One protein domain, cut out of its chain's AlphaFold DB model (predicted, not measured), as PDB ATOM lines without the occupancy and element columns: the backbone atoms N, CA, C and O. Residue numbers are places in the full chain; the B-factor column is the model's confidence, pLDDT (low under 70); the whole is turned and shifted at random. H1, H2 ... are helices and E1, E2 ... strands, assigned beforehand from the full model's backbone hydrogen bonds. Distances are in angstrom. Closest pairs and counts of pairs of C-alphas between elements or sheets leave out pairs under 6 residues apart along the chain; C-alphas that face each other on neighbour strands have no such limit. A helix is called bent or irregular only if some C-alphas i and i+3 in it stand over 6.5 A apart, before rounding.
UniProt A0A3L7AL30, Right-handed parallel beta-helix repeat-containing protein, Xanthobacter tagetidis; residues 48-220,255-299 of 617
ATOM      1  N   ALA A  48     -12.971  20.910 -73.228       62.81
ATOM      2  CA  ALA A  48     -11.864  20.832 -72.266       62.81
ATOM      3  C   ALA A  48     -12.128  21.664 -70.996       62.81
ATOM      4  O   ALA A  48     -11.944  21.162 -69.891       62.81
ATOM      5  N   ALA A  49     -12.707  22.860 -71.154       52.59
ATOM      6  CA  ALA A  49     -13.095  23.737 -70.050       52.59
ATOM      7  C   ALA A  49     -14.059  23.073 -69.045       52.59
ATOM      8  O   ALA A  49     -13.903  23.237 -67.835       52.59
ATOM      9  N   LEU A  50     -15.016  22.266 -69.520       57.81
ATOM     10  CA  LEU A  50     -15.937  21.535 -68.645       57.81
ATOM     11  C   LEU A  50     -15.208  20.422 -67.877       57.81
ATOM     12  O   LEU A  50     -15.485  20.206 -66.698       57.81
ATOM     13  N   LYS A  51     -14.252  19.734 -68.513       63.28
ATOM     14  CA  LYS A  51     -13.450  18.689 -67.856       63.28
ATOM     15  C   LYS A  51     -12.539  19.270 -66.778       63.28
ATOM     16  O   LYS A  51     -12.494  18.731 -65.673       63.28
ATOM     17  N   ASP A  52     -11.858  20.373 -67.083       64.88
ATOM     18  CA  ASP A  52     -10.948  21.052 -66.156       64.88
ATOM     19  C   ASP A  52     -11.697  21.544 -64.917       64.88
ATOM     20  O   ASP A  52     -11.263  21.324 -63.784       64.88
ATOM     21  N   ARG A  53     -12.893  22.101 -65.123       58.62
ATOM     22  CA  ARG A  53     -13.764  22.567 -64.046       58.62
ATOM     23  C   ARG A  53     -14.275  21.429 -63.162       58.62
ATOM     24  O   ARG A  53     -14.258  21.545 -61.940       58.62
ATOM     25  N   LEU A  54     -14.669  20.298 -63.751       61.66
ATOM     26  CA  LEU A  54     -15.048  19.102 -62.988       61.66
ATOM     27  C   LEU A  54     -13.871  18.537 -62.176       61.66
ATOM     28  O   LEU A  54     -14.057  18.098 -61.039       61.66
ATOM     29  N   ALA A  55     -12.654  18.583 -62.723       63.06
ATOM     30  CA  ALA A  55     -11.445  18.159 -62.022       63.06
ATOM     31  C   ALA A  55     -11.069  19.098 -60.859       63.06
ATOM     32  O   ALA A  55     -10.591  18.627 -59.826       63.06
ATOM     33  N   GLU A  56     -11.290  20.408 -61.000       59.31
ATOM     34  CA  GLU A  56     -11.071  21.403 -59.943       59.31
ATOM     35  C   GLU A  56     -12.047  21.227 -58.771       59.31
ATOM     36  O   GLU A  56     -11.619  21.195 -57.614       59.31
ATOM     37  N   LEU A  57     -13.336  21.011 -59.058       54.66
ATOM     38  CA  LEU A  57     -14.359  20.740 -58.038       54.66
ATOM     39  C   LEU A  57     -14.019  19.505 -57.197       54.66
ATOM     40  O   LEU A  57     -14.159  19.522 -55.974       54.66
ATOM     41  N   GLY A  58     -13.457  18.473 -57.827       52.94
ATOM     42  CA  GLY A  58     -12.973  17.277 -57.139       52.94
ATOM     43  C   GLY A  58     -11.835  17.515 -56.133       52.94
ATOM     44  O   GLY A  58     -11.571  16.650 -55.297       52.94
ATOM     45  N   ARG A  59     -11.152  18.670 -56.178       53.97
ATOM     46  CA  ARG A  59     -10.020  19.008 -55.292       53.97
ATOM     47  C   ARG A  59     -10.404  19.884 -54.091       53.97
ATOM     48  O   ARG A  59      -9.615  19.972 -53.152       53.97
ATOM     49  N   LEU A  60     -11.589  20.500 -54.074       51.19
ATOM     50  CA  LEU A  60     -11.981  21.521 -53.083       51.19
ATOM     51  C   LEU A  60     -12.469  20.982 -51.715       51.19
ATOM     52  O   LEU A  60     -12.910  21.753 -50.862       51.19
ATOM     53  N   SER A  61     -12.325  19.687 -51.421       49.91
ATOM     54  CA  SER A  61     -12.905  19.030 -50.232       49.91
ATOM     55  C   SER A  61     -12.160  19.221 -48.896       49.91
ATOM     56  O   SER A  61     -12.172  18.336 -48.044       49.91
ATOM     57  N   ARG A  62     -11.505  20.364 -48.650       56.66
ATOM     58  CA  ARG A  62     -10.782  20.588 -47.375       56.66
ATOM     59  C   ARG A  62     -11.067  21.936 -46.746       56.66
ATOM     60  O   ARG A  62     -10.161  22.744 -46.542       56.66
ATOM     61  N   ARG A  63     -12.326  22.176 -46.390       62.19
ATOM     62  CA  ARG A  63     -12.641  23.287 -45.494       62.19
ATOM     63  C   ARG A  63     -12.527  22.831 -44.052       62.19
ATOM     64  O   ARG A  63     -13.117  21.840 -43.643       62.19
ATOM     65  N   THR A  64     -11.769  23.588 -43.272       73.25
ATOM     66  CA  THR A  64     -11.653  23.403 -41.821       73.25
ATOM     67  C   THR A  64     -12.893  23.911 -41.080       73.25
ATOM     68  O   THR A  64     -13.146  23.493 -39.950       73.25
ATOM     69  N   GLN A  65     -13.690  24.771 -41.723       84.44
ATOM     70  CA  GLN A  65     -14.934  25.321 -41.199       84.44
ATOM     71  C   GLN A  65     -16.063  25.197 -42.229       84.44
ATOM     72  O   GLN A  65     -15.910  25.609 -43.380       84.44
ATOM     73  N   VAL A  66     -17.205  24.664 -41.796       85.50
ATOM     74  CA  VAL A  66     -18.438  24.578 -42.590       85.50
ATOM     75  C   VAL A  66     -19.582  25.151 -41.762       85.50
ATOM     76  O   VAL A  66     -19.915  24.632 -40.698       85.50
ATOM     77  N   GLY A  67     -20.162  26.259 -42.232       90.31
ATOM     78  CA  GLY A  67     -21.123  27.032 -41.447       90.31
ATOM     79  C   GLY A  67     -20.528  27.450 -40.097       90.31
ATOM     80  O   GLY A  67     -19.468  28.077 -40.031       90.31
ATOM     81  N   HIS A  68     -21.200  27.063 -39.014       90.75
ATOM     82  CA  HIS A  68     -20.774  27.332 -37.639       90.75
ATOM     83  C   HIS A  68     -19.827  26.256 -37.063       90.75
ATOM     84  O   HIS A  68     -19.306  26.424 -35.962       90.75
ATOM     85  N   VAL A  69     -19.583  25.151 -37.782       91.25
ATOM     86  CA  VAL A  69     -18.813  24.004 -37.277       91.25
ATOM     87  C   VAL A  69     -17.346  24.105 -37.690       91.25
ATOM     88  O   VAL A  69     -17.022  24.186 -38.874       91.25
ATOM     89  N   ASN A  70     -16.444  24.019 -36.708       94.06
ATOM     90  CA  ASN A  70     -15.018  23.776 -36.923       94.06
ATOM     91  C   ASN A  70     -14.762  22.260 -36.892       94.06
ATOM     92  O   ASN A  70     -14.781  21.650 -35.821       94.06
ATOM     93  N   ILE A  71     -14.548  21.655 -38.062       89.69
ATOM     94  CA  ILE A  71     -14.476  20.194 -38.216       89.69
ATOM     95  C   ILE A  71     -13.281  19.590 -37.456       89.69
ATOM     96  O   ILE A  71     -13.494  18.651 -36.687       89.69
ATOM     97  N   PRO A  72     -12.042  20.125 -37.559       91.12
ATOM     98  CA  PRO A  72     -10.915  19.614 -36.779       91.12
ATOM     99  C   PRO A  72     -11.140  19.651 -35.265       91.12
ATOM    100  O   PRO A  72     -10.709  18.739 -34.559       91.12
ATOM    101  N   ARG A  73     -11.806  20.696 -34.753       93.81
ATOM    102  CA  ARG A  73     -12.169  20.776 -33.334       93.81
ATOM    103  C   ARG A  73     -13.211  19.717 -32.976       93.81
ATOM    104  O   ARG A  73     -12.982  18.977 -32.030       93.81
ATOM    105  N   LEU A  74     -14.284  19.597 -33.762       93.31
ATOM    106  CA  LEU A  74     -15.321  18.582 -33.552       93.31
ATOM    107  C   LEU A  74     -14.718  17.170 -33.478       93.31
ATOM    108  O   LEU A  74     -15.021  16.426 -32.552       93.31
ATOM    109  N   TYR A  75     -13.838  16.803 -34.410       95.00
ATOM    110  CA  TYR A  75     -13.216  15.475 -34.404       95.00
ATOM    111  C   TYR A  75     -12.264  15.260 -33.243       95.00
ATOM    112  O   TYR A  75     -12.289  14.187 -32.650       95.00
ATOM    113  N   ARG A  76     -11.484  16.275 -32.864       95.25
ATOM    114  CA  ARG A  76     -10.649  16.194 -31.663       95.25
ATOM    115  C   ARG A  76     -11.491  15.918 -30.419       95.25
ATOM    116  O   ARG A  76     -11.130  15.049 -29.630       95.25
ATOM    117  N   ASP A  77     -12.605  16.631 -30.274       95.38
ATOM    118  CA  ASP A  77     -13.505  16.478 -29.135       95.38
ATOM    119  C   ASP A  77     -14.137  15.072 -29.136       95.38
ATOM    120  O   ASP A  77     -14.122  14.391 -28.112       95.38
ATOM    121  N   LEU A  78     -14.595  14.578 -30.296       95.19
ATOM    122  CA  LEU A  78     -15.164  13.229 -30.443       95.19
ATOM    123  C   LEU A  78     -14.142  12.100 -30.220       95.19
ATOM    124  O   LEU A  78     -14.482  11.059 -29.659       95.19
ATOM    125  N   ASP A  79     -12.891  12.282 -30.641       95.81
ATOM    126  CA  ASP A  79     -11.829  11.282 -30.479       95.81
ATOM    127  C   ASP A  79     -11.355  11.150 -29.030       95.81
ATOM    128  O   ASP A  79     -10.884  10.081 -28.636       95.81
ATOM    129  N   ALA A  80     -11.541  12.189 -28.213       95.75
ATOM    130  CA  ALA A  80     -11.265  12.139 -26.783       95.75
ATOM    131  C   ALA A  80     -12.331  11.354 -25.990       95.75
ATOM    132  O   ALA A  80     -12.018  10.801 -24.932       95.75
ATOM    133  N   LEU A  81     -13.573  11.261 -26.492       94.75
ATOM    134  CA  LEU A  81     -14.699  10.674 -25.748       94.75
ATOM    135  C   LEU A  81     -14.459   9.224 -25.292       94.75
ATOM    136  O   LEU A  81     -14.686   8.952 -24.110       94.75
ATOM    137  N   PRO A  82     -13.971   8.282 -26.129       90.50
ATOM    138  CA  PRO A  82     -13.812   6.890 -25.704       90.50
ATOM    139  C   PRO A  82     -12.786   6.673 -24.587       90.50
ATOM    140  O   PRO A  82     -12.853   5.650 -23.906       90.50
ATOM    141  N   GLY A  83     -11.821   7.583 -24.431       88.56
ATOM    142  CA  GLY A  83     -10.794   7.533 -23.386       88.56
ATOM    143  C   GLY A  83     -11.154   8.325 -22.127       88.56
ATOM    144  O   GLY A  83     -10.358   8.366 -21.190       88.56
ATOM    145  N   SER A  84     -12.318   8.978 -22.105       91.25
ATOM    146  CA  SER A  84     -12.776   9.747 -20.949       91.25
ATOM    147  C   SER A  84     -13.132   8.838 -19.767       91.25
ATOM    148  O   SER A  84     -13.482   7.670 -19.939       91.25
ATOM    149  N   ARG A  85     -13.063   9.385 -18.547       88.12
ATOM    150  CA  ARG A  85     -13.443   8.661 -17.320       88.12
ATOM    151  C   ARG A  85     -14.928   8.290 -17.282       88.12
ATOM    152  O   ARG A  85     -15.291   7.349 -16.588       88.12
ATOM    153  N   ASP A  86     -15.749   9.000 -18.050       88.75
ATOM    154  CA  ASP A  86     -17.201   8.818 -18.112       88.75
ATOM    155  C   ASP A  86     -17.626   7.821 -19.201       88.75
ATOM    156  O   ASP A  86     -18.824   7.642 -19.452       88.75
ATOM    157  N   ALA A  87     -16.650   7.191 -19.869       95.12
ATOM    158  CA  ALA A  87     -16.881   6.211 -20.911       95.12
ATOM    159  C   ALA A  87     -17.041   4.802 -20.346       95.12
ATOM    160  O   ALA A  87     -16.143   4.252 -19.710       95.12
ATOM    161  N   VAL A  88     -18.178   4.189 -20.659       97.25
ATOM    162  CA  VAL A  88     -18.505   2.815 -20.272       97.25
ATOM    163  C   VAL A  88     -18.686   1.947 -21.507       97.25
ATOM    164  O   VAL A  88     -19.193   2.396 -22.536       97.25
ATOM    165  N   ASP A  89     -18.255   0.693 -21.417       96.88
ATOM    166  CA  ASP A  89     -18.499  -0.298 -22.459       96.88
ATOM    167  C   ASP A  89     -19.926  -0.838 -22.337       96.88
ATOM    168  O   ASP A  89     -20.377  -1.187 -21.245       96.88
ATOM    169  N   LEU A  90     -20.634  -0.950 -23.459       97.31
ATOM    170  CA  LEU A  90     -21.972  -1.529 -23.506       97.31
ATOM    171  C   LEU A  90     -22.035  -2.952 -22.903       97.31
ATOM    172  O   LEU A  90     -23.049  -3.327 -22.312       97.31
ATOM    173  N   ARG A  91     -20.949  -3.735 -22.978       96.56
ATOM    174  CA  ARG A  91     -20.851  -5.076 -22.365       96.56
ATOM    175  C   ARG A  91     -20.995  -5.049 -20.846       96.56
ATOM    176  O   ARG A  91     -21.527  -5.996 -20.272       96.56
ATOM    177  N   SER A  92     -20.598  -3.958 -20.188       97.38
ATOM    178  CA  SER A  92     -20.773  -3.783 -18.738       97.38
ATOM    179  C   SER A  92     -22.246  -3.741 -18.312       97.38
ATOM    180  O   SER A  92     -22.537  -3.901 -17.131       97.38
ATOM    181  N   PHE A  93     -23.171  -3.580 -19.263       97.94
ATOM    182  CA  PHE A  93     -24.620  -3.584 -19.047       97.94
ATOM    183  C   PHE A  93     -25.303  -4.859 -19.560       97.94
ATOM    184  O   PHE A  93     -26.527  -4.900 -19.677       97.94
ATOM    185  N   GLY A  94     -24.521  -5.903 -19.852       97.00
ATOM    186  CA  GLY A  94     -25.025  -7.224 -20.230       97.00
ATOM    187  C   GLY A  94     -25.139  -7.476 -21.733       97.00
ATOM    188  O   GLY A  94     -25.675  -8.515 -22.111       97.00
ATOM    189  N   ALA A  95     -24.639  -6.576 -22.589       97.31
ATOM    190  CA  ALA A  95     -24.615  -6.834 -24.028       97.31
ATOM    191  C   ALA A  95     -23.647  -7.971 -24.368       97.31
ATOM    192  O   ALA A  95     -22.490  -7.960 -23.938       97.31
ATOM    193  N   ARG A  96     -24.107  -8.919 -25.184       96.25
ATOM    194  CA  ARG A  96     -23.302 -10.047 -25.662       96.25
ATOM    195  C   ARG A  96     -22.593  -9.743 -26.969       96.25
ATOM    196  O   ARG A  96     -21.460 -10.181 -27.145       96.25
ATOM    197  N   GLN A  97     -23.223  -8.961 -27.848       95.12
ATOM    198  CA  GLN A  97     -22.679  -8.606 -29.160       95.12
ATOM    199  C   GLN A  97     -22.361  -9.823 -30.052       95.12
ATOM    200  O   GLN A  97     -21.417  -9.801 -30.842       95.12
ATOM    201  N   ASP A  98     -23.136 -10.896 -29.928       95.56
ATOM    202  CA  ASP A  98     -22.999 -12.126 -30.720       95.56
ATOM    203  C   ASP A  98     -23.827 -12.086 -32.026       95.56
ATOM    204  O   ASP A  98     -23.713 -12.966 -32.874       95.56
ATOM    205  N   GLY A  99     -24.646 -11.047 -32.217       95.12
ATOM    206  CA  GLY A  99     -25.559 -10.897 -33.350       95.12
ATOM    207  C   GLY A  99     -26.845 -11.723 -33.255       95.12
ATOM    208  O   GLY A  99     -27.689 -11.610 -34.153       95.12
ATOM    209  N   GLU A 100     -27.015 -12.503 -32.187       96.06
ATOM    210  CA  GLU A 100     -28.150 -13.396 -31.935       96.06
ATOM    211  C   GLU A 100     -28.980 -12.916 -30.739       96.06
ATOM    212  O   GLU A 100     -30.202 -12.758 -30.836       96.06
ATOM    213  N   THR A 101     -28.314 -12.628 -29.626       97.50
ATOM    214  CA  THR A 101     -28.906 -12.131 -28.388       97.50
ATOM    215  C   THR A 101     -29.431 -10.714 -28.588       97.50
ATOM    216  O   THR A 101     -28.759  -9.868 -29.166       97.50
ATOM    217  N   ASP A 102     -30.653 -10.442 -28.125       98.00
ATOM    218  CA  ASP A 102     -31.200  -9.084 -28.147       98.00
ATOM    219  C   ASP A 102     -30.511  -8.212 -27.086       98.00
ATOM    220  O   ASP A 102     -30.802  -8.311 -25.896       98.00
ATOM    221  N   ASP A 103     -29.625  -7.329 -27.535       98.50
ATOM    222  CA  ASP A 103     -28.859  -6.406 -26.699       98.50
ATOM    223  C   ASP A 103     -29.633  -5.109 -26.385       98.50
ATOM    224  O   ASP A 103     -29.095  -4.208 -25.738       98.50
ATOM    225  N   THR A 104     -30.900  -4.983 -26.812       98.44
ATOM    226  CA  THR A 104     -31.720  -3.775 -26.585       98.44
ATOM    227  C   THR A 104     -31.727  -3.348 -25.114       98.44
ATOM    228  O   THR A 104     -31.541  -2.168 -24.808       98.44
ATOM    229  N   ASP A 105     -31.949  -4.288 -24.193       98.38
ATOM    230  CA  ASP A 105     -32.071  -3.954 -22.773       98.38
ATOM    231  C   ASP A 105     -30.718  -3.558 -22.164       98.38
ATOM    232  O   ASP A 105     -30.680  -2.690 -21.297       98.38
ATOM    233  N   ALA A 106     -29.597  -4.066 -22.688       98.31
ATOM    234  CA  ALA A 106     -28.270  -3.591 -22.301       98.31
ATOM    235  C   ALA A 106     -28.051  -2.123 -22.700       98.31
ATOM    236  O   ALA A 106     -27.523  -1.341 -21.910       98.31
ATOM    237  N   VAL A 107     -28.516  -1.711 -23.888       98.12
ATOM    238  CA  VAL A 107     -28.444  -0.300 -24.310       98.12
ATOM    239  C   VAL A 107     -29.320   0.589 -23.427       98.12
ATOM    240  O   VAL A 107     -28.888   1.664 -23.010       98.12
ATOM    241  N   ARG A 108     -30.529   0.134 -23.080       98.25
ATOM    242  CA  ARG A 108     -31.422   0.858 -22.159       98.25
ATOM    243  C   ARG A 108     -30.842   0.971 -20.754       98.25
ATOM    244  O   ARG A 108     -30.920   2.039 -20.157       98.25
ATOM    245  N   ASN A 109     -30.219  -0.087 -20.246       98.25
ATOM    246  CA  ASN A 109     -29.546  -0.072 -18.948       98.25
ATOM    247  C   ASN A 109     -28.355   0.897 -18.946       98.25
ATOM    248  O   ASN A 109     -28.180   1.647 -17.988       98.25
ATOM    249  N   ALA A 110     -27.576   0.941 -20.033       97.94
ATOM    250  CA  ALA A 110     -26.496   1.911 -20.190       97.94
ATOM    251  C   ALA A 110     -27.027   3.357 -20.184       97.94
ATOM    252  O   ALA A 110     -26.475   4.217 -19.495       97.94
ATOM    253  N   LEU A 111     -28.139   3.620 -20.874       97.12
ATOM    254  CA  LEU A 111     -28.816   4.921 -20.850       97.12
ATOM    255  C   LEU A 111     -29.391   5.274 -19.472       97.12
ATOM    256  O   LEU A 111     -29.295   6.428 -19.066       97.12
ATOM    257  N   GLY A 112     -29.917   4.297 -18.730       96.38
ATOM    258  CA  GLY A 112     -30.398   4.473 -17.357       96.38
ATOM    259  C   GLY A 112     -29.291   4.703 -16.318       96.38
ATOM    260  O   GLY A 112     -29.589   5.038 -15.174       96.38
ATOM    261  N   SER A 113     -28.022   4.534 -16.699       95.44
ATOM    262  CA  SER A 113     -26.868   4.848 -15.852       95.44
ATOM    263  C   SER A 113     -26.491   6.336 -15.904       95.44
ATOM    264  O   SER A 113     -27.024   7.103 -16.706       95.44
ATOM    265  N   SER A 114     -25.513   6.751 -15.092       94.75
ATOM    266  CA  SER A 114     -24.936   8.104 -15.125       94.75
ATOM    267  C   SER A 114     -23.904   8.328 -16.242       94.75
ATOM    268  O   SER A 114     -23.366   9.433 -16.360       94.75
ATOM    269  N   ALA A 115     -23.610   7.311 -17.062       95.81
ATOM    270  CA  ALA A 115     -22.562   7.389 -18.074       95.81
ATOM    271  C   ALA A 115     -22.853   8.457 -19.134       95.81
ATOM    272  O   ALA A 115     -23.932   8.477 -19.730       95.81
ATOM    273  N   GLN A 116     -21.875   9.316 -19.410       96.94
ATOM    274  CA  GLN A 116     -21.988  10.349 -20.445       96.94
ATOM    275  C   GLN A 116     -21.572   9.826 -21.822       96.94
ATOM    276  O   GLN A 116     -22.044  10.326 -22.841       96.94
ATOM    277  N   VAL A 117     -20.727   8.789 -21.860       98.19
ATOM    278  CA  VAL A 117     -20.260   8.170 -23.101       98.19
ATOM    279  C   VAL A 117     -20.521   6.665 -23.051       98.19
ATOM    280  O   VAL A 117     -19.969   5.949 -22.220       98.19
ATOM    281  N   ILE A 118     -21.343   6.170 -23.973       98.06
ATOM    282  CA  ILE A 118     -21.613   4.745 -24.167       98.06
ATOM    283  C   ILE A 118     -20.800   4.276 -25.370       98.06
ATOM    284  O   ILE A 118     -21.037   4.672 -26.515       98.06
ATOM    285  N   ARG A 119     -19.821   3.413 -25.106       96.75
ATOM    286  CA  ARG A 119     -18.963   2.827 -26.131       96.75
ATOM    287  C   ARG A 119     -19.513   1.497 -26.604       96.75
ATOM    288  O   ARG A 119     -19.816   0.617 -25.799       96.75
ATOM    289  N   ILE A 120     -19.519   1.306 -27.915       95.06
ATOM    290  CA  ILE A 120     -19.765   0.001 -28.522       95.06
ATOM    291  C   ILE A 120     -18.421  -0.535 -28.996       95.06
ATOM    292  O   ILE A 120     -17.954  -0.200 -30.083       95.06
ATOM    293  N   SER A 121     -17.769  -1.330 -28.149       89.12
ATOM    294  CA  SER A 121     -16.469  -1.910 -28.484       89.12
ATOM    295  C   SER A 121     -16.550  -2.821 -29.704       89.12
ATOM    296  O   SER A 121     -17.582  -3.433 -29.978       89.12
ATOM    297  N   GLY A 122     -15.445  -2.892 -30.445       88.25
ATOM    298  CA  GLY A 122     -15.384  -3.699 -31.654       88.25
ATOM    299  C   GLY A 122     -15.330  -5.207 -31.391       88.25
ATOM    300  O   GLY A 122     -15.144  -5.653 -30.252       88.25
ATOM    301  N   GLY A 123     -15.457  -5.981 -32.470       85.31
ATOM    302  CA  GLY A 123     -15.313  -7.441 -32.477       85.31
ATOM    303  C   GLY A 123     -16.616  -8.227 -32.306       85.31
ATOM    304  O   GLY A 123     -16.552  -9.426 -32.061       85.31
ATOM    305  N   GLY A 124     -17.777  -7.576 -32.431       90.38
ATOM    306  CA  GLY A 124     -19.088  -8.214 -32.294       90.38
ATOM    307  C   GLY A 124     -20.216  -7.450 -32.994       90.38
ATOM    308  O   GLY A 124     -20.021  -6.340 -33.496       90.38
ATOM    309  N   VAL A 125     -21.406  -8.054 -33.020       96.62
ATOM    310  CA  VAL A 125     -22.634  -7.490 -33.593       96.62
ATOM    311  C   VAL A 125     -23.655  -7.249 -32.481       96.62
ATOM    312  O   VAL A 125     -24.190  -8.197 -31.920       96.62
ATOM    313  N   VAL A 126     -23.973  -5.988 -32.196       97.88
ATOM    314  CA  VAL A 126     -25.064  -5.610 -31.286       97.88
ATOM    315  C   VAL A 126     -26.390  -5.814 -32.008       97.88
ATOM    316  O   VAL A 126     -26.676  -5.104 -32.975       97.88
ATOM    317  N   ARG A 127     -27.222  -6.757 -31.570       97.88
ATOM    318  CA  ARG A 127     -28.560  -6.927 -32.155       97.88
ATOM    319  C   ARG A 127     -29.582  -6.124 -31.353       97.88
ATOM    320  O   ARG A 127     -29.741  -6.342 -30.161       97.88
ATOM    321  N   ILE A 128     -30.298  -5.220 -32.019       98.31
ATOM    322  CA  ILE A 128     -31.339  -4.373 -31.419       98.31
ATOM    323  C   ILE A 128     -32.676  -4.706 -32.080       98.31
ATOM    324  O   ILE A 128     -32.829  -4.588 -33.296       98.31
ATOM    325  N   THR A 129     -33.666  -5.112 -31.290       97.44
ATOM    326  CA  THR A 129     -34.975  -5.544 -31.810       97.44
ATOM    327  C   THR A 129     -36.084  -4.517 -31.599       97.44
ATOM    328  O   THR A 129     -37.140  -4.617 -32.222       97.44
ATOM    329  N   ARG A 130     -35.865  -3.517 -30.735       97.00
ATOM    330  CA  ARG A 130     -36.849  -2.484 -30.378       97.00
ATOM    331  C   ARG A 130     -36.191  -1.107 -30.379       97.00
ATOM    332  O   ARG A 130     -34.991  -0.997 -30.154       97.00
ATOM    333  N   SER A 131     -36.978  -0.059 -30.607       97.38
ATOM    334  CA  SER A 131     -36.484   1.315 -30.492       97.38
ATOM    335  C   SER A 131     -36.023   1.640 -29.068       97.38
ATOM    336  O   SER A 131     -36.525   1.095 -28.074       97.38
ATOM    337  N   ILE A 132     -35.056   2.546 -28.996       98.31
ATOM    338  CA  ILE A 132     -34.398   3.009 -27.782       98.31
ATOM    339  C   ILE A 132     -34.699   4.495 -27.625       98.31
ATOM    340  O   ILE A 132     -34.399   5.287 -28.518       98.31
ATOM    341  N   ASP A 133     -35.282   4.865 -26.490       98.25
ATOM    342  CA  ASP A 133     -35.557   6.259 -26.166       98.25
ATOM    343  C   ASP A 133     -34.325   6.885 -25.499       98.25
ATOM    344  O   ASP A 133     -33.733   6.295 -24.595       98.25
ATOM    345  N   VAL A 134     -33.933   8.067 -25.968       98.44
ATOM    346  CA  VAL A 134     -32.810   8.855 -25.454       98.44
ATOM    347  C   VAL A 134     -33.350  10.216 -25.029       98.44
ATOM    348  O   VAL A 134     -33.674  11.056 -25.870       98.44
ATOM    349  N   ASP A 135     -33.448  10.427 -23.722       97.44
ATOM    350  CA  ASP A 135     -34.067  11.602 -23.101       97.44
ATOM    351  C   ASP A 135     -33.086  12.459 -22.287       97.44
ATOM    352  O   ASP A 135     -33.498  13.389 -21.594       97.44
ATOM    353  N   ARG A 136     -31.782  12.184 -22.409       96.88
ATOM    354  CA  ARG A 136     -30.691  12.924 -21.765       96.88
ATOM    355  C   ARG A 136     -29.486  13.093 -22.687       96.88
ATOM    356  O   ARG A 136     -29.346  12.371 -23.673       96.88
ATOM    357  N   SER A 137     -28.603  14.023 -22.330       97.81
ATOM    358  CA  SER A 137     -27.311  14.208 -22.995       97.81
ATOM    359  C   SER A 137     -26.477  12.933 -22.892       97.81
ATOM    360  O   SER A 137     -26.378  12.319 -21.820       97.81
ATOM    361  N   VAL A 138     -25.934  12.500 -24.027       98.12
ATOM    362  CA  VAL A 138     -25.141  11.273 -24.139       98.12
ATOM    363  C   VAL A 138     -24.382  11.240 -25.463       98.12
ATOM    364  O   VAL A 138     -24.849  11.739 -26.492       98.12
ATOM    365  N   ALA A 139     -23.220  10.591 -25.446       98.38
ATOM    366  CA  ALA A 139     -22.485  10.214 -26.639       98.38
ATOM    367  C   ALA A 139     -22.506   8.696 -26.857       98.38
ATOM    368  O   ALA A 139     -22.066   7.936 -25.997       98.38
ATOM    369  N   PHE A 140     -22.943   8.255 -28.032       97.88
ATOM    370  CA  PHE A 140     -22.757   6.899 -28.536       97.88
ATOM    371  C   PHE A 140     -21.561   6.868 -29.476       97.88
ATOM    372  O   PHE A 140     -21.578   7.514 -30.526       97.88
ATOM    373  N   VAL A 141     -20.530   6.105 -29.113       97.75
ATOM    374  CA  VAL A 141     -19.302   6.016 -29.910       97.75
ATOM    375  C   VAL A 141     -18.999   4.567 -30.258       97.75
ATOM    376  O   VAL A 141     -18.752   3.736 -29.380       97.75
ATOM    377  N   GLY A 142     -19.011   4.262 -31.551       96.50
ATOM    378  CA  GLY A 142     -18.572   2.975 -32.072       96.50
ATOM    379  C   GLY A 142     -17.068   2.935 -32.342       96.50
ATOM    380  O   GLY A 142     -16.363   3.948 -32.365       96.50
ATOM    381  N   ALA A 143     -16.576   1.727 -32.581       93.69
ATOM    382  CA  ALA A 143     -15.222   1.419 -33.021       93.69
ATOM    383  C   ALA A 143     -15.067   1.494 -34.557       93.69
ATOM    384  O   ALA A 143     -14.152   0.885 -35.113       93.69
ATOM    385  N   GLY A 144     -15.962   2.207 -35.255       91.19
ATOM    386  CA  GLY A 144     -15.994   2.271 -36.718       91.19
ATOM    387  C   GLY A 144     -16.307   0.899 -37.305       91.19
ATOM    388  O   GLY A 144     -17.199   0.214 -36.815       91.19
ATOM    389  N   ASP A 145     -15.519   0.464 -38.288       88.31
ATOM    390  CA  ASP A 145     -15.665  -0.847 -38.945       88.31
ATOM    391  C   ASP A 145     -15.523  -2.048 -37.990       88.31
ATOM    392  O   ASP A 145     -15.895  -3.165 -38.339       88.31
ATOM    393  N   GLY A 146     -15.000  -1.837 -36.776       85.62
ATOM    394  CA  GLY A 146     -14.968  -2.865 -35.737       85.62
ATOM    395  C   GLY A 146     -16.314  -3.096 -35.040       85.62
ATOM    396  O   GLY A 146     -16.488  -4.140 -34.415       85.62
ATOM    397  N   THR A 147     -17.247  -2.145 -35.114       80.88
ATOM    398  CA  THR A 147     -18.594  -2.229 -34.536       80.88
ATOM    399  C   THR A 147     -19.595  -2.646 -35.605       80.88
ATOM    400  O   THR A 147     -19.440  -2.293 -36.764       80.88
ATOM    401  N   SER A 148     -20.662  -3.346 -35.220       92.50
ATOM    402  CA  SER A 148     -21.841  -3.521 -36.069       92.50
ATOM    403  C   SER A 148     -23.099  -3.537 -35.209       92.50
ATOM    404  O   SER A 148     -23.186  -4.305 -34.259       92.50
ATOM    405  N   ILE A 149     -24.096  -2.728 -35.552       97.44
ATOM    406  CA  ILE A 149     -25.440  -2.766 -34.977       97.44
ATOM    407  C   ILE A 149     -26.371  -3.368 -36.026       97.44
ATOM    408  O   ILE A 149     -26.484  -2.846 -37.133       97.44
ATOM    409  N   ARG A 150     -27.050  -4.463 -35.689       97.44
ATOM    410  CA  ARG A 150     -28.109  -5.052 -36.514       97.44
ATOM    411  C   ARG A 150     -29.455  -4.696 -35.905       97.44
ATOM    412  O   ARG A 150     -29.817  -5.227 -34.856       97.44
ATOM    413  N   TYR A 151     -30.198  -3.823 -36.569       97.00
ATOM    414  CA  TYR A 151     -31.538  -3.441 -36.156       97.00
ATOM    415  C   TYR A 151     -32.594  -4.258 -36.900       97.00
ATOM    416  O   TYR A 151     -32.613  -4.298 -38.128       97.00
ATOM    417  N   THR A 152     -33.492  -4.901 -36.155       95.19
ATOM    418  CA  THR A 152     -34.605  -5.688 -36.718       95.19
ATOM    419  C   THR A 152     -35.977  -5.172 -36.284       95.19
ATOM    420  O   THR A 152     -36.980  -5.843 -36.512       95.19
ATOM    421  N   GLY A 153     -36.022  -4.028 -35.598       92.50
ATOM    422  CA  GLY A 153     -37.266  -3.413 -35.148       92.50
ATOM    423  C   GLY A 153     -37.975  -2.617 -36.247       92.50
ATOM    424  O   GLY A 153     -37.487  -2.477 -37.368       92.50
ATOM    425  N   ALA A 154     -39.144  -2.076 -35.902       90.44
ATOM    426  CA  ALA A 154     -39.880  -1.144 -36.748       90.44
ATOM    427  C   ALA A 154     -39.595   0.308 -36.339       90.44
ATOM    428  O   ALA A 154     -39.591   0.634 -35.155       90.44
ATOM    429  N   GLY A 155     -39.458   1.202 -37.321       93.06
ATOM    430  CA  GLY A 155     -39.214   2.623 -37.066       93.06
ATOM    431  C   GLY A 155     -37.737   2.942 -36.838       93.06
ATOM    432  O   GLY A 155     -36.864   2.275 -37.392       93.06
ATOM    433  N   ALA A 156     -37.465   4.024 -36.104       96.25
ATOM    434  CA  ALA A 156     -36.102   4.464 -35.833       96.25
ATOM    435  C   ALA A 156     -35.434   3.619 -34.745       96.25
ATOM    436  O   ALA A 156     -36.109   3.118 -33.841       96.25
ATOM    437  N   VAL A 157     -34.104   3.501 -34.799       97.75
ATOM    438  CA  VAL A 157     -33.342   2.834 -33.729       97.75
ATOM    439  C   VAL A 157     -33.378   3.690 -32.471       97.75
ATOM    440  O   VAL A 157     -33.749   3.195 -31.410       97.75
ATOM    441  N   PHE A 158     -33.052   4.977 -32.607       98.56
ATOM    442  CA  PHE A 158     -33.034   5.938 -31.512       98.56
ATOM    443  C   PHE A 158     -34.160   6.960 -31.672       98.56
ATOM    444  O   PHE A 158     -34.193   7.714 -32.649       98.56
ATOM    445  N   ASN A 159     -35.058   7.016 -30.691       98.44
ATOM    446  CA  ASN A 159     -36.007   8.111 -30.526       98.44
ATOM    447  C   ASN A 159     -35.414   9.101 -29.527       98.44
ATOM    448  O   ASN A 159     -35.243   8.775 -28.357       98.44
ATOM    449  N   VAL A 160     -35.086  10.302 -29.983       98.50
ATOM    450  CA  VAL A 160     -34.363  11.288 -29.175       98.50
ATOM    451  C   VAL A 160     -35.283  12.453 -28.824       98.50
ATOM    452  O   VAL A 160     -35.908  13.042 -29.709       98.50
ATOM    453  N   GLY A 161     -35.365  12.801 -27.546       96.94
ATOM    454  CA  GLY A 161     -36.156  13.927 -27.055       96.94
ATOM    455  C   GLY A 161     -36.540  13.760 -25.591       96.94
ATOM    456  O   GLY A 161     -36.496  12.658 -25.050       96.94
ATOM    457  N   LEU A 162     -36.931  14.856 -24.945       93.25
ATOM    458  CA  LEU A 162     -37.312  14.837 -23.535       93.25
ATOM    459  C   LEU A 162     -38.554  13.966 -23.304       93.25
ATOM    460  O   LEU A 162     -39.573  14.111 -23.981       93.25
ATOM    461  N   ARG A 163     -38.481  13.079 -22.306       87.12
ATOM    462  CA  ARG A 163     -39.621  12.260 -21.872       87.12
ATOM    463  C   ARG A 163     -40.681  13.086 -21.143       87.12
ATOM    464  O   ARG A 163     -41.869  12.783 -21.231       87.12
ATOM    465  N   GLN A 164     -40.238  14.114 -20.422       84.19
ATOM    466  CA  GLN A 164     -41.065  15.109 -19.748       84.19
ATOM    467  C   GLN A 164     -40.544  16.496 -20.131       84.19
ATOM    468  O   GLN A 164     -39.355  16.764 -19.981       84.19
ATOM    469  N   GLY A 165     -41.423  17.346 -20.653       80.25
ATOM    470  CA  GLY A 165     -41.097  18.694 -21.112       80.25
ATOM    471  C   GLY A 165     -42.260  19.298 -21.897       80.25
ATOM    472  O   GLY A 165     -43.094  18.570 -22.444       80.25
ATOM    473  N   GLY A 166     -42.342  20.622 -21.914       88.31
ATOM    474  CA  GLY A 166     -43.230  21.373 -22.788       88.31
ATOM    475  C   GLY A 166     -42.770  21.330 -24.245       88.31
ATOM    476  O   GLY A 166     -41.661  20.915 -24.574       88.31
ATOM    477  N   ASP A 167     -43.617  21.820 -25.150       90.44
ATOM    478  CA  ASP A 167     -43.329  21.820 -26.592       90.44
ATOM    479  C   ASP A 167     -42.185  22.763 -27.011       90.44
ATOM    480  O   ASP A 167     -41.808  22.782 -28.185       90.44
ATOM    481  N   THR A 168     -41.648  23.532 -26.065       91.88
ATOM    482  CA  THR A 168     -40.541  24.486 -26.223       91.88
ATOM    483  C   THR A 168     -39.290  24.082 -25.444       91.88
ATOM    484  O   THR A 168     -38.310  24.819 -25.468       91.88
ATOM    485  N   ASP A 169     -39.313  22.945 -24.746       96.31
ATOM    486  CA  ASP A 169     -38.135  22.435 -24.048       96.31
ATOM    487  C   ASP A 169     -37.278  21.619 -25.016       96.31
ATOM    488  O   ASP A 169     -37.806  20.872 -25.848       96.31
ATOM    489  N   PHE A 170     -35.957  21.763 -24.901       98.00
ATOM    490  CA  PHE A 170     -34.984  21.141 -25.794       98.00
ATOM    491  C   PHE A 170     -34.077  20.168 -25.047       98.00
ATOM    492  O   PHE A 170     -33.644  20.426 -23.926       98.00
ATOM    493  N   LEU A 171     -33.750  19.053 -25.701       98.44
ATOM    494  CA  LEU A 171     -32.677  18.168 -25.270       98.44
ATOM    495  C   LEU A 171     -31.349  18.604 -25.903       98.44
ATOM    496  O   LEU A 171     -31.299  18.899 -27.097       98.44
ATOM    497  N   HIS A 172     -30.278  18.613 -25.112       98.25
ATOM    498  CA  HIS A 172     -28.979  19.151 -25.507       98.25
ATOM    499  C   HIS A 172     -27.884  18.081 -25.614       98.25
ATOM    500  O   HIS A 172     -27.962  17.040 -24.961       98.25
ATOM    501  N   ASP A 173     -26.837  18.381 -26.385       97.50
ATOM    502  CA  ASP A 173     -25.532  17.705 -26.352       97.50
ATOM    503  C   ASP A 173     -25.591  16.189 -26.591       97.50
ATOM    504  O   ASP A 173     -25.304  15.357 -25.728       97.50
ATOM    505  N   LEU A 174     -25.956  15.834 -27.821       98.56
ATOM    506  CA  LEU A 174     -26.133  14.458 -28.279       98.56
ATOM    507  C   LEU A 174     -25.108  14.127 -29.359       98.56
ATOM    508  O   LEU A 174     -25.033  14.802 -30.387       98.56
ATOM    509  N   ARG A 175     -24.329  13.062 -29.168       98.56
ATOM    510  CA  ARG A 175     -23.284  12.667 -30.125       98.56
ATOM    511  C   ARG A 175     -23.469  11.220 -30.558       98.56
ATOM    512  O   ARG A 175     -23.589  10.336 -29.722       98.56
ATOM    513  N   PHE A 176     -23.455  10.974 -31.858       98.62
ATOM    514  CA  PHE A 176     -23.456   9.645 -32.456       98.62
ATOM    515  C   PHE A 176     -22.287   9.591 -33.431       98.62
ATOM    516  O   PHE A 176     -22.263  10.332 -34.410       98.62
ATOM    517  N   ASP A 177     -21.292   8.762 -33.143       98.56
ATOM    518  CA  ASP A 177     -20.034   8.773 -33.881       98.56
ATOM    519  C   ASP A 177     -19.523   7.361 -34.162       98.56
ATOM    520  O   ASP A 177     -19.589   6.482 -33.299       98.56
ATOM    521  N   ARG A 178     -18.976   7.154 -35.368       97.69
ATOM    522  CA  ARG A 178     -18.348   5.888 -35.787       97.69
ATOM    523  C   ARG A 178     -19.237   4.658 -35.602       97.69
ATOM    524  O   ARG A 178     -18.759   3.583 -35.233       97.69
ATOM    525  N   LEU A 179     -20.535   4.809 -35.846       97.81
ATOM    526  CA  LEU A 179     -21.487   3.706 -35.800       97.81
ATOM    527  C   LEU A 179     -21.540   3.008 -37.158       97.81
ATOM    528  O   LEU A 179     -21.527   3.657 -38.199       97.81
ATOM    529  N   VAL A 180     -21.659   1.685 -37.145       97.88
ATOM    530  CA  VAL A 180     -21.992   0.899 -38.338       97.88
ATOM    531  C   VAL A 180     -23.315   0.219 -38.056       97.88
ATOM    532  O   VAL A 180     -23.410  -0.559 -37.107       97.88
ATOM    533  N   VAL A 181     -24.350   0.543 -38.824       97.50
ATOM    534  CA  VAL A 181     -25.722   0.101 -38.556       97.50
ATOM    535  C   VAL A 181     -26.346  -0.488 -39.809       97.50
ATOM    536  O   VAL A 181     -26.306   0.128 -40.868       97.50
ATOM    537  N   SER A 182     -26.965  -1.659 -39.681       96.19
ATOM    538  CA  SER A 182     -27.812  -2.255 -40.714       96.19
ATOM    539  C   SER A 182     -29.255  -2.368 -40.226       96.19
ATOM    540  O   SER A 182     -29.512  -2.897 -39.145       96.19
ATOM    541  N   GLY A 183     -30.194  -1.842 -41.012       94.44
ATOM    542  CA  GLY A 183     -31.631  -1.978 -40.778       94.44
ATOM    543  C   GLY A 183     -32.268  -3.157 -41.518       94.44
ATOM    544  O   GLY A 183     -31.612  -3.821 -42.321       94.44
ATOM    545  N   PRO A 184     -33.573  -3.394 -41.297       88.12
ATOM    546  CA  PRO A 184     -34.277  -4.571 -41.810       88.12
ATOM    547  C   PRO A 184     -34.507  -4.586 -43.333       88.12
ATOM    548  O   PRO A 184     -34.809  -5.653 -43.855       88.12
ATOM    549  N   GLY A 185     -34.358  -3.448 -44.031       71.94
ATOM    550  CA  GLY A 185     -34.325  -3.333 -45.502       71.94
ATOM    551  C   GLY A 185     -35.455  -4.025 -46.271       71.94
ATOM    552  O   GLY A 185     -35.267  -5.137 -46.744       71.94
ATOM    553  N   ASN A 186     -36.634  -3.395 -46.409       62.28
ATOM    554  CA  ASN A 186     -37.777  -3.990 -47.144       62.28
ATOM    555  C   ASN A 186     -39.032  -3.091 -47.275       62.28
ATOM    556  O   ASN A 186     -40.130  -3.584 -47.531       62.28
ATOM    557  N   GLY A 187     -38.915  -1.768 -47.126       64.06
ATOM    558  CA  GLY A 187     -40.063  -0.856 -47.226       64.06
ATOM    559  C   GLY A 187     -39.875   0.247 -48.262       64.06
ATOM    560  O   GLY A 187     -38.778   0.773 -48.411       64.06
ATOM    561  N   ASN A 188     -40.973   0.692 -48.887       64.12
ATOM    562  CA  ASN A 188     -41.012   1.896 -49.744       64.12
ATOM    563  C   ASN A 188     -40.643   3.193 -48.993       64.12
ATOM    564  O   ASN A 188     -40.518   4.253 -49.601       64.12
ATOM    565  N   ARG A 189     -40.546   3.130 -47.662       70.38
ATOM    566  CA  ARG A 189     -40.102   4.191 -46.762       70.38
ATOM    567  C   ARG A 189     -39.143   3.584 -45.764       70.38
ATOM    568  O   ARG A 189     -39.545   2.713 -44.992       70.38
ATOM    569  N   THR A 190     -37.912   4.066 -45.761       86.88
ATOM    570  CA  THR A 190     -36.895   3.566 -44.847       86.88
ATOM    571  C   THR A 190     -36.815   4.481 -43.623       86.88
ATOM    572  O   THR A 190     -36.600   5.686 -43.785       86.88
ATOM    573  N   PRO A 191     -37.027   3.966 -42.397       92.38
ATOM    574  CA  PRO A 191     -36.919   4.788 -41.199       92.38
ATOM    575  C   PRO A 191     -35.474   5.261 -40.979       92.38
ATOM    576  O   PRO A 191     -34.538   4.615 -41.458       92.38
ATOM    577  N   PRO A 192     -35.266   6.379 -40.266       96.06
ATOM    578  CA  PRO A 192     -33.930   6.860 -39.951       96.06
ATOM    579  C   PRO A 192     -33.295   6.072 -38.802       96.06
ATOM    580  O   PRO A 192     -34.000   5.502 -37.974       96.06
ATOM    581  N   LEU A 193     -31.969   6.104 -38.695       97.81
ATOM    582  CA  LEU A 193     -31.257   5.672 -37.495       97.81
ATOM    583  C   LEU A 193     -31.748   6.460 -36.273       97.81
ATOM    584  O   LEU A 193     -32.049   5.871 -35.234       97.81
ATOM    585  N   ILE A 194     -31.858   7.782 -36.426       98.81
ATOM    586  CA  ILE A 194     -32.215   8.715 -35.358       98.81
ATOM    587  C   ILE A 194     -33.456   9.511 -35.757       98.81
ATOM    588  O   ILE A 194     -33.454  10.238 -36.753       98.81
ATOM    589  N   GLN A 195     -34.499   9.434 -34.935       98.50
ATOM    590  CA  GLN A 195     -35.656  10.320 -34.986       98.50
ATOM    591  C   GLN A 195     -35.642  11.214 -33.744       98.50
ATOM    592  O   GLN A 195     -36.040  10.798 -32.661       98.50
ATOM    593  N   ALA A 196     -35.203  12.456 -33.913       98.56
ATOM    594  CA  ALA A 196     -35.114  13.444 -32.848       98.56
ATOM    595  C   ALA A 196     -36.306  14.413 -32.850       98.56
ATOM    596  O   ALA A 196     -36.906  14.682 -33.899       98.56
ATOM    597  N   ARG A 197     -36.639  14.954 -31.677       98.00
ATOM    598  CA  ARG A 197     -37.610  16.036 -31.492       98.00
ATOM    599  C   ARG A 197     -37.102  17.033 -30.459       98.00
ATOM    600  O   ARG A 197     -36.697  16.601 -29.387       98.00
ATOM    601  N   ASN A 198     -37.192  18.325 -30.782       98.25
ATOM    602  CA  ASN A 198     -36.753  19.433 -29.930       98.25
ATOM    603  C   ASN A 198     -35.340  19.203 -29.387       98.25
ATOM    604  O   ASN A 198     -35.142  18.904 -28.211       98.25
ATOM    605  N   VAL A 199     -34.347  19.307 -30.263       98.62
ATOM    606  CA  VAL A 199     -32.945  19.082 -29.905       98.62
ATOM    607  C   VAL A 199     -32.069  20.275 -30.244       98.62
ATOM    608  O   VAL A 199     -32.324  21.001 -31.211       98.62
ATOM    609  N   ARG A 200     -31.011  20.439 -29.450       98.56
ATOM    610  CA  ARG A 200     -29.934  21.398 -29.676       98.56
ATOM    611  C   ARG A 200     -28.577  20.727 -29.519       98.56
ATOM    612  O   ARG A 200     -28.326  20.066 -28.520       98.56
ATOM    613  N   GLY A 201     -27.690  20.873 -30.494       98.25
ATOM    614  CA  GLY A 201     -26.358  20.268 -30.418       98.25
ATOM    615  C   GLY A 201     -26.386  18.749 -30.596       98.25
ATOM    616  O   GLY A 201     -25.829  18.016 -29.778       98.25
ATOM    617  N   ILE A 202     -27.026  18.271 -31.666       98.75
ATOM    618  CA  ILE A 202     -26.996  16.856 -32.064       98.75
ATOM    619  C   ILE A 202     -26.051  16.655 -33.249       98.75
ATOM    620  O   ILE A 202     -26.129  17.378 -34.241       98.75
ATOM    621  N   SER A 203     -25.180  15.646 -33.182       98.75
ATOM    622  CA  SER A 203     -24.330  15.273 -34.317       98.75
ATOM    623  C   SER A 203     -24.341  13.781 -34.619       98.75
ATOM    624  O   SER A 203     -24.220  12.969 -33.705       98.75
ATOM    625  N   LEU A 204     -24.398  13.447 -35.909       98.81
ATOM    626  CA  LEU A 204     -24.140  12.116 -36.453       98.81
ATOM    627  C   LEU A 204     -22.921  12.182 -37.382       98.81
ATOM    628  O   LEU A 204     -22.950  12.874 -38.406       98.81
ATOM    629  N   THR A 205     -21.839  11.501 -37.007       98.62
ATOM    630  CA  THR A 205     -20.546  11.616 -37.688       98.62
ATOM    631  C   THR A 205     -19.880  10.279 -37.977       98.62
ATOM    632  O   THR A 205     -20.018   9.322 -37.211       98.62
ATOM    633  N   ARG A 206     -19.106  10.223 -39.070       97.75
ATOM    634  CA  ARG A 206     -18.175   9.118 -39.382       97.75
ATOM    635  C   ARG A 206     -18.831   7.732 -39.369       97.75
ATOM    636  O   ARG A 206     -18.183   6.747 -39.021       97.75
ATOM    637  N   SER A 207     -20.124   7.659 -39.676       98.56
ATOM    638  CA  SER A 207     -20.935   6.452 -39.513       98.56
ATOM    639  C   SER A 207     -21.317   5.835 -40.858       98.56
ATOM    640  O   SER A 207     -21.476   6.540 -41.854       98.56
ATOM    641  N   LYS A 208     -21.485   4.511 -40.880       98.31
ATOM    642  CA  LYS A 208     -21.969   3.741 -42.032       98.31
ATOM    643  C   LYS A 208     -23.348   3.184 -41.719       98.31
ATOM    644  O   LYS A 208     -23.523   2.458 -40.743       98.31
ATOM    645  N   ILE A 209     -24.337   3.531 -42.524       97.88
ATOM    646  CA  ILE A 209     -25.737   3.195 -42.290       97.88
ATOM    647  C   ILE A 209     -26.274   2.529 -43.549       97.88
ATOM    648  O   ILE A 209     -26.285   3.121 -44.627       97.88
ATOM    649  N   SER A 210     -26.722   1.289 -43.409       96.06
ATOM    650  CA  SER A 210     -27.292   0.502 -44.495       96.06
ATOM    651  C   SER A 210     -28.760   0.206 -44.223       96.06
ATOM    652  O   SER A 210     -29.136  -0.168 -43.111       96.06
ATOM    653  N   ASN A 211     -29.594   0.334 -45.250       94.69
ATOM    654  CA  ASN A 211     -31.024   0.041 -45.200       94.69
ATOM    655  C   ASN A 211     -31.802   0.844 -44.148       94.69
ATOM    656  O   ASN A 211     -32.828   0.376 -43.649       94.69
ATOM    657  N   MET A 212     -31.325   2.060 -43.849       94.06
ATOM    658  CA  MET A 212     -31.948   3.080 -42.995       94.06
ATOM    659  C   MET A 212     -31.544   4.490 -43.443       94.06
ATOM    660  O   MET A 212     -30.480   4.687 -44.022       94.06
ATOM    661  N   GLY A 213     -32.378   5.485 -43.139       95.88
ATOM    662  CA  GLY A 213     -31.959   6.889 -43.187       95.88
ATOM    663  C   GLY A 213     -30.970   7.235 -42.064       95.88
ATOM    664  O   GLY A 213     -30.716   6.425 -41.176       95.88
ATOM    665  N   GLY A 214     -30.448   8.458 -42.062       97.75
ATOM    666  CA  GLY A 214     -29.528   8.944 -41.031       97.75
ATOM    667  C   GLY A 214     -30.262   9.618 -39.876       97.75
ATOM    668  O   GLY A 214     -30.667   8.973 -38.909       97.75
ATOM    669  N   LEU A 215     -30.435  10.935 -39.989       98.69
ATOM    670  CA  LEU A 215     -30.923  11.803 -38.921       98.69
ATOM    671  C   LEU A 215     -32.174  12.576 -39.354       98.69
ATOM    672  O   LEU A 215     -32.147  13.342 -40.312       98.69
ATOM    673  N   VAL A 216     -33.275  12.421 -38.620       98.62
ATOM    674  CA  VAL A 216     -34.505  13.201 -38.818       98.62
ATOM    675  C   VAL A 216     -34.808  13.979 -37.547       98.62
ATOM    676  O   VAL A 216     -35.143  13.391 -36.523       98.62
ATOM    677  N   VAL A 217     -34.758  15.304 -37.624       98.75
ATOM    678  CA  VAL A 217     -35.067  16.234 -36.534       98.75
ATOM    679  C   VAL A 217     -36.419  16.896 -36.789       98.75
ATOM    680  O   VAL A 217     -36.641  17.511 -37.832       98.75
ATOM    681  N   ARG A 218     -37.333  16.757 -35.830       97.94
ATOM    682  CA  ARG A 218     -38.686  17.330 -35.846       97.94
ATOM    683  C   ARG A 218     -38.872  18.338 -34.719       97.94
ATOM    684  O   ARG A 218     -38.077  18.385 -33.785       97.94
ATOM    685  N   HIS A 219     -39.958  19.100 -34.770       97.06
ATOM    686  CA  HIS A 219     -40.354  19.981 -33.671       97.06
ATOM    687  C   HIS A 219     -41.677  19.525 -33.047       97.06
ATOM    688  O   HIS A 219     -42.547  19.022 -33.752       97.06
ATOM    689  N   ALA A 220     -41.866  19.687 -31.741       95.38
ATOM    690  CA  ALA A 220     -43.097  19.296 -31.054       95.38
ATOM    691  C   ALA A 220     -44.298  20.137 -31.514       95.38
ATOM    692  O   ALA A 220     -45.334  19.580 -31.891       95.38
ATOM    693  N   ASN A 255     -35.125  24.092 -33.368       98.75
ATOM    694  CA  ASN A 255     -34.015  23.145 -33.240       98.75
ATOM    695  C   ASN A 255     -32.699  23.838 -33.625       98.75
ATOM    696  O   ASN A 255     -32.692  24.753 -34.448       98.75
ATOM    697  N   GLU A 256     -31.577  23.409 -33.062       98.75
ATOM    698  CA  GLU A 256     -30.336  24.182 -33.167       98.75
ATOM    699  C   GLU A 256     -29.100  23.285 -33.239       98.75
ATOM    700  O   GLU A 256     -29.086  22.205 -32.653       98.75
ATOM    701  N   ASP A 257     -28.054  23.709 -33.947       98.50
ATOM    702  CA  ASP A 257     -26.755  23.018 -33.977       98.50
ATOM    703  C   ASP A 257     -26.878  21.522 -34.347       98.50
ATOM    704  O   ASP A 257     -26.400  20.627 -33.644       98.50
ATOM    705  N   VAL A 258     -27.578  21.247 -35.455       98.81
ATOM    706  CA  VAL A 258     -27.781  19.894 -36.004       98.81
ATOM    707  C   VAL A 258     -26.718  19.606 -37.057       98.81
ATOM    708  O   VAL A 258     -26.600  20.335 -38.045       98.81
ATOM    709  N   VAL A 259     -25.968  18.521 -36.869       98.75
ATOM    710  CA  VAL A 259     -24.768  18.222 -37.659       98.75
ATOM    711  C   VAL A 259     -24.798  16.797 -38.221       98.75
ATOM    712  O   VAL A 259     -24.906  15.826 -37.477       98.75
ATOM    713  N   LEU A 260     -24.637  16.662 -39.537       98.75
ATOM    714  CA  LEU A 260     -24.423  15.395 -40.242       98.75
ATOM    715  C   LEU A 260     -23.130  15.489 -41.073       98.75
ATOM    716  O   LEU A 260     -23.123  16.176 -42.095       98.75
ATOM    717  N   ILE A 261     -22.036  14.839 -40.655       98.31
ATOM    718  CA  ILE A 261     -20.735  14.960 -41.350       98.31
ATOM    719  C   ILE A 261     -20.025  13.615 -41.545       98.31
ATOM    720  O   ILE A 261     -19.933  12.829 -40.604       98.31
ATOM    721  N   ASP A 262     -19.441  13.395 -42.726       97.50
ATOM    722  CA  ASP A 262     -18.593  12.233 -43.049       97.50
ATOM    723  C   ASP A 262     -19.322  10.884 -42.889       97.50
ATOM    724  O   ASP A 262     -18.755   9.910 -42.394       97.50
ATOM    725  N   ASN A 263     -20.598  10.802 -43.272       98.62
ATOM    726  CA  ASN A 263     -21.360   9.551 -43.196       98.62
ATOM    727  C   ASN A 263     -21.518   8.875 -44.560       98.62
ATOM    728  O   ASN A 263     -21.591   9.532 -45.598       98.62
ATOM    729  N   GLU A 264     -21.655   7.554 -44.541       98.38
ATOM    730  CA  GLU A 264     -22.103   6.748 -45.675       98.38
ATOM    731  C   GLU A 264     -23.495   6.200 -45.356       98.38
ATOM    732  O   GLU A 264     -23.670   5.462 -44.390       98.38
ATOM    733  N   ILE A 265     -24.496   6.591 -46.138       97.88
ATOM    734  CA  ILE A 265     -25.897   6.218 -45.938       97.88
ATOM    735  C   ILE A 265     -26.403   5.612 -47.240       97.88
ATOM    736  O   ILE A 265     -26.507   6.302 -48.254       97.88
ATOM    737  N   ALA A 266     -26.718   4.322 -47.222       95.19
ATOM    738  CA  ALA A 266     -27.149   3.586 -48.401       95.19
ATOM    739  C   ALA A 266     -28.404   2.770 -48.104       95.19
ATOM    740  O   ALA A 266     -28.439   1.999 -47.149       95.19
ATOM    741  N   CYS A 267     -29.420   2.900 -48.949       90.88
ATOM    742  CA  CYS A 267     -30.666   2.150 -48.823       90.88
ATOM    743  C   CYS A 267     -30.969   1.365 -50.091       90.88
ATOM    744  O   CYS A 267     -30.716   1.839 -51.193       90.88
ATOM    745  N   ASP A 268     -31.604   0.205 -49.946       85.25
ATOM    746  CA  ASP A 268     -32.124  -0.533 -51.100       85.25
ATOM    747  C   ASP A 268     -33.329   0.182 -51.746       85.25
ATOM    748  O   ASP A 268     -33.519   0.113 -52.958       85.25
ATOM    749  N   ALA A 269     -34.111   0.939 -50.965       80.44
ATOM    750  CA  ALA A 269     -35.262   1.707 -51.446       80.44
ATOM    751  C   ALA A 269     -34.915   3.180 -51.703       80.44
ATOM    752  O   ALA A 269     -34.298   3.807 -50.848       80.44
ATOM    753  N   TYR A 270     -35.423   3.747 -52.808       75.62
ATOM    754  CA  TYR A 270     -35.198   5.128 -53.293       75.62
ATOM    755  C   TYR A 270     -35.592   6.264 -52.323       75.62
ATOM    756  O   TYR A 270     -35.385   7.446 -52.617       75.62
ATOM    757  N   PHE A 271     -36.235   5.944 -51.195       85.19
ATOM    758  CA  PHE A 271     -36.836   6.930 -50.304       85.19
ATOM    759  C   PHE A 271     -36.417   6.752 -48.842       85.19
ATOM    760  O   PHE A 271     -37.184   6.296 -47.984       85.19
ATOM    761  N   ALA A 272     -35.195   7.203 -48.568       92.38
ATOM    762  CA  ALA A 272     -34.690   7.471 -47.231       92.38
ATOM    763  C   ALA A 272     -34.315   8.952 -47.050       92.38
ATOM    764  O   ALA A 272     -34.131   9.703 -48.011       92.38
ATOM    765  N   GLN A 273     -34.192   9.372 -45.794       95.25
ATOM    766  CA  GLN A 273     -33.708  10.704 -45.428       95.25
ATOM    767  C   GLN A 273     -32.337  10.543 -44.779       95.25
ATOM    768  O   GLN A 273     -32.241  10.012 -43.674       95.25
ATOM    769  N   ALA A 274     -31.278  10.970 -45.466       97.94
ATOM    770  CA  ALA A 274     -29.949  11.060 -44.870       97.94
ATOM    771  C   ALA A 274     -29.963  12.124 -43.768       97.94
ATOM    772  O   ALA A 274     -29.595  11.849 -42.626       97.94
ATOM    773  N   LEU A 275     -30.506  13.297 -44.103       98.75
ATOM    774  CA  LEU A 275     -30.860  14.338 -43.151       98.75
ATOM    775  C   LEU A 275     -32.245  14.897 -43.472       98.75
ATOM    776  O   LEU A 275     -32.542  15.232 -44.618       98.75
ATOM    777  N   ARG A 276     -33.063  15.072 -42.438       98.31
ATOM    778  CA  ARG A 276     -34.243  15.934 -42.470       98.31
ATOM    779  C   ARG A 276     -34.239  16.832 -41.249       98.31
ATOM    780  O   ARG A 276     -34.193  16.314 -40.139       98.31
ATOM    781  N   VAL A 277     -34.369  18.142 -41.434       98.69
ATOM    782  CA  VAL A 277     -34.567  19.074 -40.311       98.69
ATOM    783  C   VAL A 277     -35.829  19.898 -40.516       98.69
ATOM    784  O   VAL A 277     -35.968  20.603 -41.515       98.69
ATOM    785  N   ASN A 278     -36.744  19.828 -39.553       98.38
ATOM    786  CA  ASN A 278     -37.900  20.710 -39.488       98.38
ATOM    787  C   ASN A 278     -37.665  21.795 -38.432       98.38
ATOM    788  O   ASN A 278     -37.229  21.468 -37.328       98.38
ATOM    789  N   PHE A 279     -38.006  23.049 -38.755       98.25
ATOM    790  CA  PHE A 279     -37.918  24.207 -37.847       98.25
ATOM    791  C   PHE A 279     -36.584  24.262 -37.082       98.25
ATOM    792  O   PHE A 279     -36.515  23.894 -35.907       98.25
ATOM    793  N   GLY A 280     -35.508  24.659 -37.763       98.44
ATOM    794  CA  GLY A 280     -34.152  24.606 -37.217       98.44
ATOM    795  C   GLY A 280     -33.251  25.751 -37.673       98.44
ATOM    796  O   GLY A 280     -33.427  26.284 -38.766       98.44
ATOM    797  N   LYS A 281     -32.257  26.113 -36.864       98.56
ATOM    798  CA  LYS A 281     -31.201  27.072 -37.214       98.56
ATOM    799  C   LYS A 281     -29.814  26.493 -36.950       98.56
ATOM    800  O   LYS A 281     -29.684  25.572 -36.150       98.56
ATOM    801  N   ARG A 282     -28.792  27.039 -37.615       98.12
ATOM    802  CA  ARG A 282     -27.397  26.575 -37.524       98.12
ATOM    803  C   ARG A 282     -27.289  25.084 -37.802       98.12
ATOM    804  O   ARG A 282     -27.126  24.252 -36.917       98.12
ATOM    805  N   LEU A 283     -27.404  24.747 -39.075       98.75
ATOM    806  CA  LEU A 283     -27.473  23.368 -39.539       98.75
ATOM    807  C   LEU A 283     -26.275  23.073 -40.442       98.75
ATOM    808  O   LEU A 283     -25.847  23.939 -41.211       98.75
ATOM    809  N   VAL A 284     -25.735  21.858 -40.367       98.69
ATOM    810  CA  VAL A 284     -24.636  21.415 -41.235       98.69
ATOM    811  C   VAL A 284     -24.885  20.005 -41.752       98.69
ATOM    812  O   VAL A 284     -25.098  19.077 -40.975       98.69
ATOM    813  N   ALA A 285     -24.787  19.840 -43.070       98.69
ATOM    814  CA  ALA A 285     -24.669  18.549 -43.736       98.69
ATOM    815  C   ALA A 285     -23.442  18.580 -44.646       98.69
ATOM    816  O   ALA A 285     -23.463  19.270 -45.665       98.69
ATOM    817  N   ALA A 286     -22.365  17.883 -44.290       97.94
ATOM    818  CA  ALA A 286     -21.129  17.953 -45.060       97.94
ATOM    819  C   ALA A 286     -20.506  16.593 -45.353       97.94
ATOM    820  O   ALA A 286     -20.469  15.727 -44.486       97.94
ATOM    821  N   TYR A 287     -19.973  16.434 -46.565       96.81
ATOM    822  CA  TYR A 287     -19.121  15.297 -46.930       96.81
ATOM    823  C   TYR A 287     -19.781  13.919 -46.738       96.81
ATOM    824  O   TYR A 287     -19.112  12.918 -46.485       96.81
ATOM    825  N   ASN A 288     -21.110  13.856 -46.856       98.38
ATOM    826  CA  ASN A 288     -21.851  12.603 -46.767       98.38
ATOM    827  C   ASN A 288     -21.989  11.953 -48.146       98.38
ATOM    828  O   ASN A 288     -22.171  12.642 -49.150       98.38
ATOM    829  N   ARG A 289     -21.971  10.621 -48.180       98.19
ATOM    830  CA  ARG A 289     -22.321   9.816 -49.354       98.19
ATOM    831  C   ARG A 289     -23.671   9.164 -49.132       98.19
ATOM    832  O   ARG A 289     -23.826   8.339 -48.235       98.19
ATOM    833  N   CYS A 290     -24.635   9.534 -49.955       97.81
ATOM    834  CA  CYS A 290     -26.037   9.204 -49.794       97.81
ATOM    835  C   CYS A 290     -26.534   8.473 -51.044       97.81
ATOM    836  O   CYS A 290     -26.742   9.079 -52.095       97.81
ATOM    837  N   ARG A 291     -26.771   7.166 -50.930       96.00
ATOM    838  CA  ARG A 291     -27.411   6.364 -51.974       96.00
ATOM    839  C   ARG A 291     -28.852   6.078 -51.583       96.00
ATOM    840  O   ARG A 291     -29.112   5.501 -50.529       96.00
ATOM    841  N   HIS A 292     -29.772   6.473 -52.453       94.25
ATOM    842  CA  HIS A 292     -31.216   6.374 -52.262       94.25
ATOM    843  C   HIS A 292     -31.722   7.134 -51.021       94.25
ATOM    844  O   HIS A 292     -32.768   6.828 -50.445       94.25
ATOM    845  N   ALA A 293     -30.973   8.156 -50.603       95.31
ATOM    846  CA  ALA A 293     -31.256   8.964 -49.429       95.31
ATOM    847  C   ALA A 293     -31.054  10.447 -49.748       95.31
ATOM    848  O   ALA A 293     -30.060  10.809 -50.364       95.31
ATOM    849  N   ASN A 294     -31.985  11.301 -49.326       97.12
ATOM    850  CA  ASN A 294     -31.939  12.738 -49.604       97.12
ATOM    851  C   ASN A 294     -31.459  13.572 -48.410       97.12
ATOM    852  O   ASN A 294     -31.488  13.118 -47.263       97.12
ATOM    853  N   ILE A 295     -31.056  14.813 -48.682       98.69
ATOM    854  CA  ILE A 295     -30.871  15.850 -47.662       98.69
ATOM    855  C   ILE A 295     -32.015  16.840 -47.832       98.69
ATOM    856  O   ILE A 295     -32.200  17.395 -48.912       98.69
ATOM    857  N   SER A 296     -32.815  17.060 -46.790       98.38
ATOM    858  CA  SER A 296     -33.943  17.980 -46.907       98.38
ATOM    859  C   SER A 296     -34.277  18.758 -45.643       98.38
ATOM    860  O   SER A 296     -33.859  18.417 -44.536       98.38
ATOM    861  N   TRP A 297     -35.067  19.818 -45.792       98.50
ATOM    862  CA  TRP A 297     -35.526  20.636 -44.667       98.50
ATOM    863  C   TRP A 297     -36.953  21.148 -44.843       98.50
ATOM    864  O   TRP A 297     -37.533  21.067 -45.929       98.50
ATOM    865  N   TRP A 298     -37.538  21.660 -43.756       97.62
ATOM    866  CA  TRP A 298     -38.869  22.266 -43.789       97.62
ATOM    867  C   TRP A 298     -39.120  23.259 -42.656       97.62
ATOM    868  O   TRP A 298     -39.233  22.889 -41.490       97.62
ATOM    869  N   GLY A 299     -39.243  24.535 -43.021       96.25
ATOM    870  CA  GLY A 299     -39.619  25.631 -42.126       96.25
ATOM    871  C   GLY A 299     -41.111  25.985 -42.166       96.25
ATOM    872  O   GLY A 299     -41.467  27.096 -41.786       96.25
TER     873      GLY A 299
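AT A GLANCE: This is residues 48 to 220 and 255 to 299 of the 617 residues of the protein "Right-handed parallel beta-helix repeat-containing protein" of Xanthobacter tagetidis (UniProt A0A3L7AL30). Look for a chain wound in stacked turns, a solenoid with three walls of parallel strands; H2 packs across the outside of one wall, and H3 and H4 sit at the end near E3 and E5. Residues 48 to 60, of which 48 to 57 belong to H1, stick out as an arm that makes the length. The printed part has 218 residues, with four named helices and twenty named strands in the order H1, H2, E1, H3, E2, H4, then E3 to E20; the class is mixed. The sheets, each all parallel, run E1 E3 E6 E9 E12 E15 E18, E2 E4 E7 E10 E13 E16 E19 and E5 E8 E11 E14 E17 E20. The whole is compact, radius of gyration of the C-alphas 17.3 A, yet elongated, spanning 60 by 38 by 38 A.

IN THESE COORDINATES: Find C-alpha 48 at (-11.864, 20.832, -72.266); there H1 begins and runs 14.4 A to residue 57. Next come H2 at 71 to 83, 19.8 A, E1 at 87 to 89, H3 at 90 to 93, E2 at 98 to 102 and H4 at 104 to 112, 12.4 A. Then read E3 at 117 to 120, E4 at 124 to 128, E5 at 132 to 134, E6 at 138 to 142, E7 at 147 to 151, E8 at 158 to 160, E9 at 171 to 177, 18.0 A, E10 at 180 to 182, E11 at 192 to 197, E12 at 199 to 205, E13 at 208 to 210 and E14 at 213 to 218. E15 at 255 to 261, E16 at 264 to 266, E17 at 272 to 278, E18 at 280 to 286, E19 at 289 to 291 and E20 at 293 to 298 follow; E20 ends at C-alpha 298, (-38.869, 22.266, -43.789).

HOW THE PARTS SIT: The three sheets form a stack of sheets, face to face in turn: the sheet E5 E8 E11 E14 E17 E20 faces the sheet E1 E3 E6 E9 E12 E15 E18, the parts that face each other 10.2 A centre to centre, and also faces the sheet E2 E4 E7 E10 E13 E16 E19, the parts that face each other there 9.4 A centre to centre. Within hydrogen-bond range are N 174 and O 201 of E9 and E12, 2.9 A, N 149 and O 180 of E7 and E10, 2.8 A, and N 196 and O 216 of E11 and E14, 2.8 A. E9 runs on into E10 at 92 degrees. H2, only just irregular with C-alphas 79 and 82 6.8 A apart, is on the E1 to E18 sheet, two layers, helix over strands, at a height over the sheet of 9.4 A; it runs across the strands, 81 degrees to E9 on the local plane. H3 and H4 touch, closest C-alphas Phe 93 and Ala 106, 4.9 A; H4 only grazes each sheet. Every O i to N i+4 pair is within range in H1 and H4, 6 of 9 in H2; H3 is too short for one.

THE WHOLE: C-alphas 48 and 94, the farthest apart, are 60.6 A apart. Residues 221 to 254 are not printed; C-alphas 220 and 255 are 10.1 A apart across the cut. H1 to H2 is a long link; pLDDT is under 70 at residues 48 to 63 and 186 to 188.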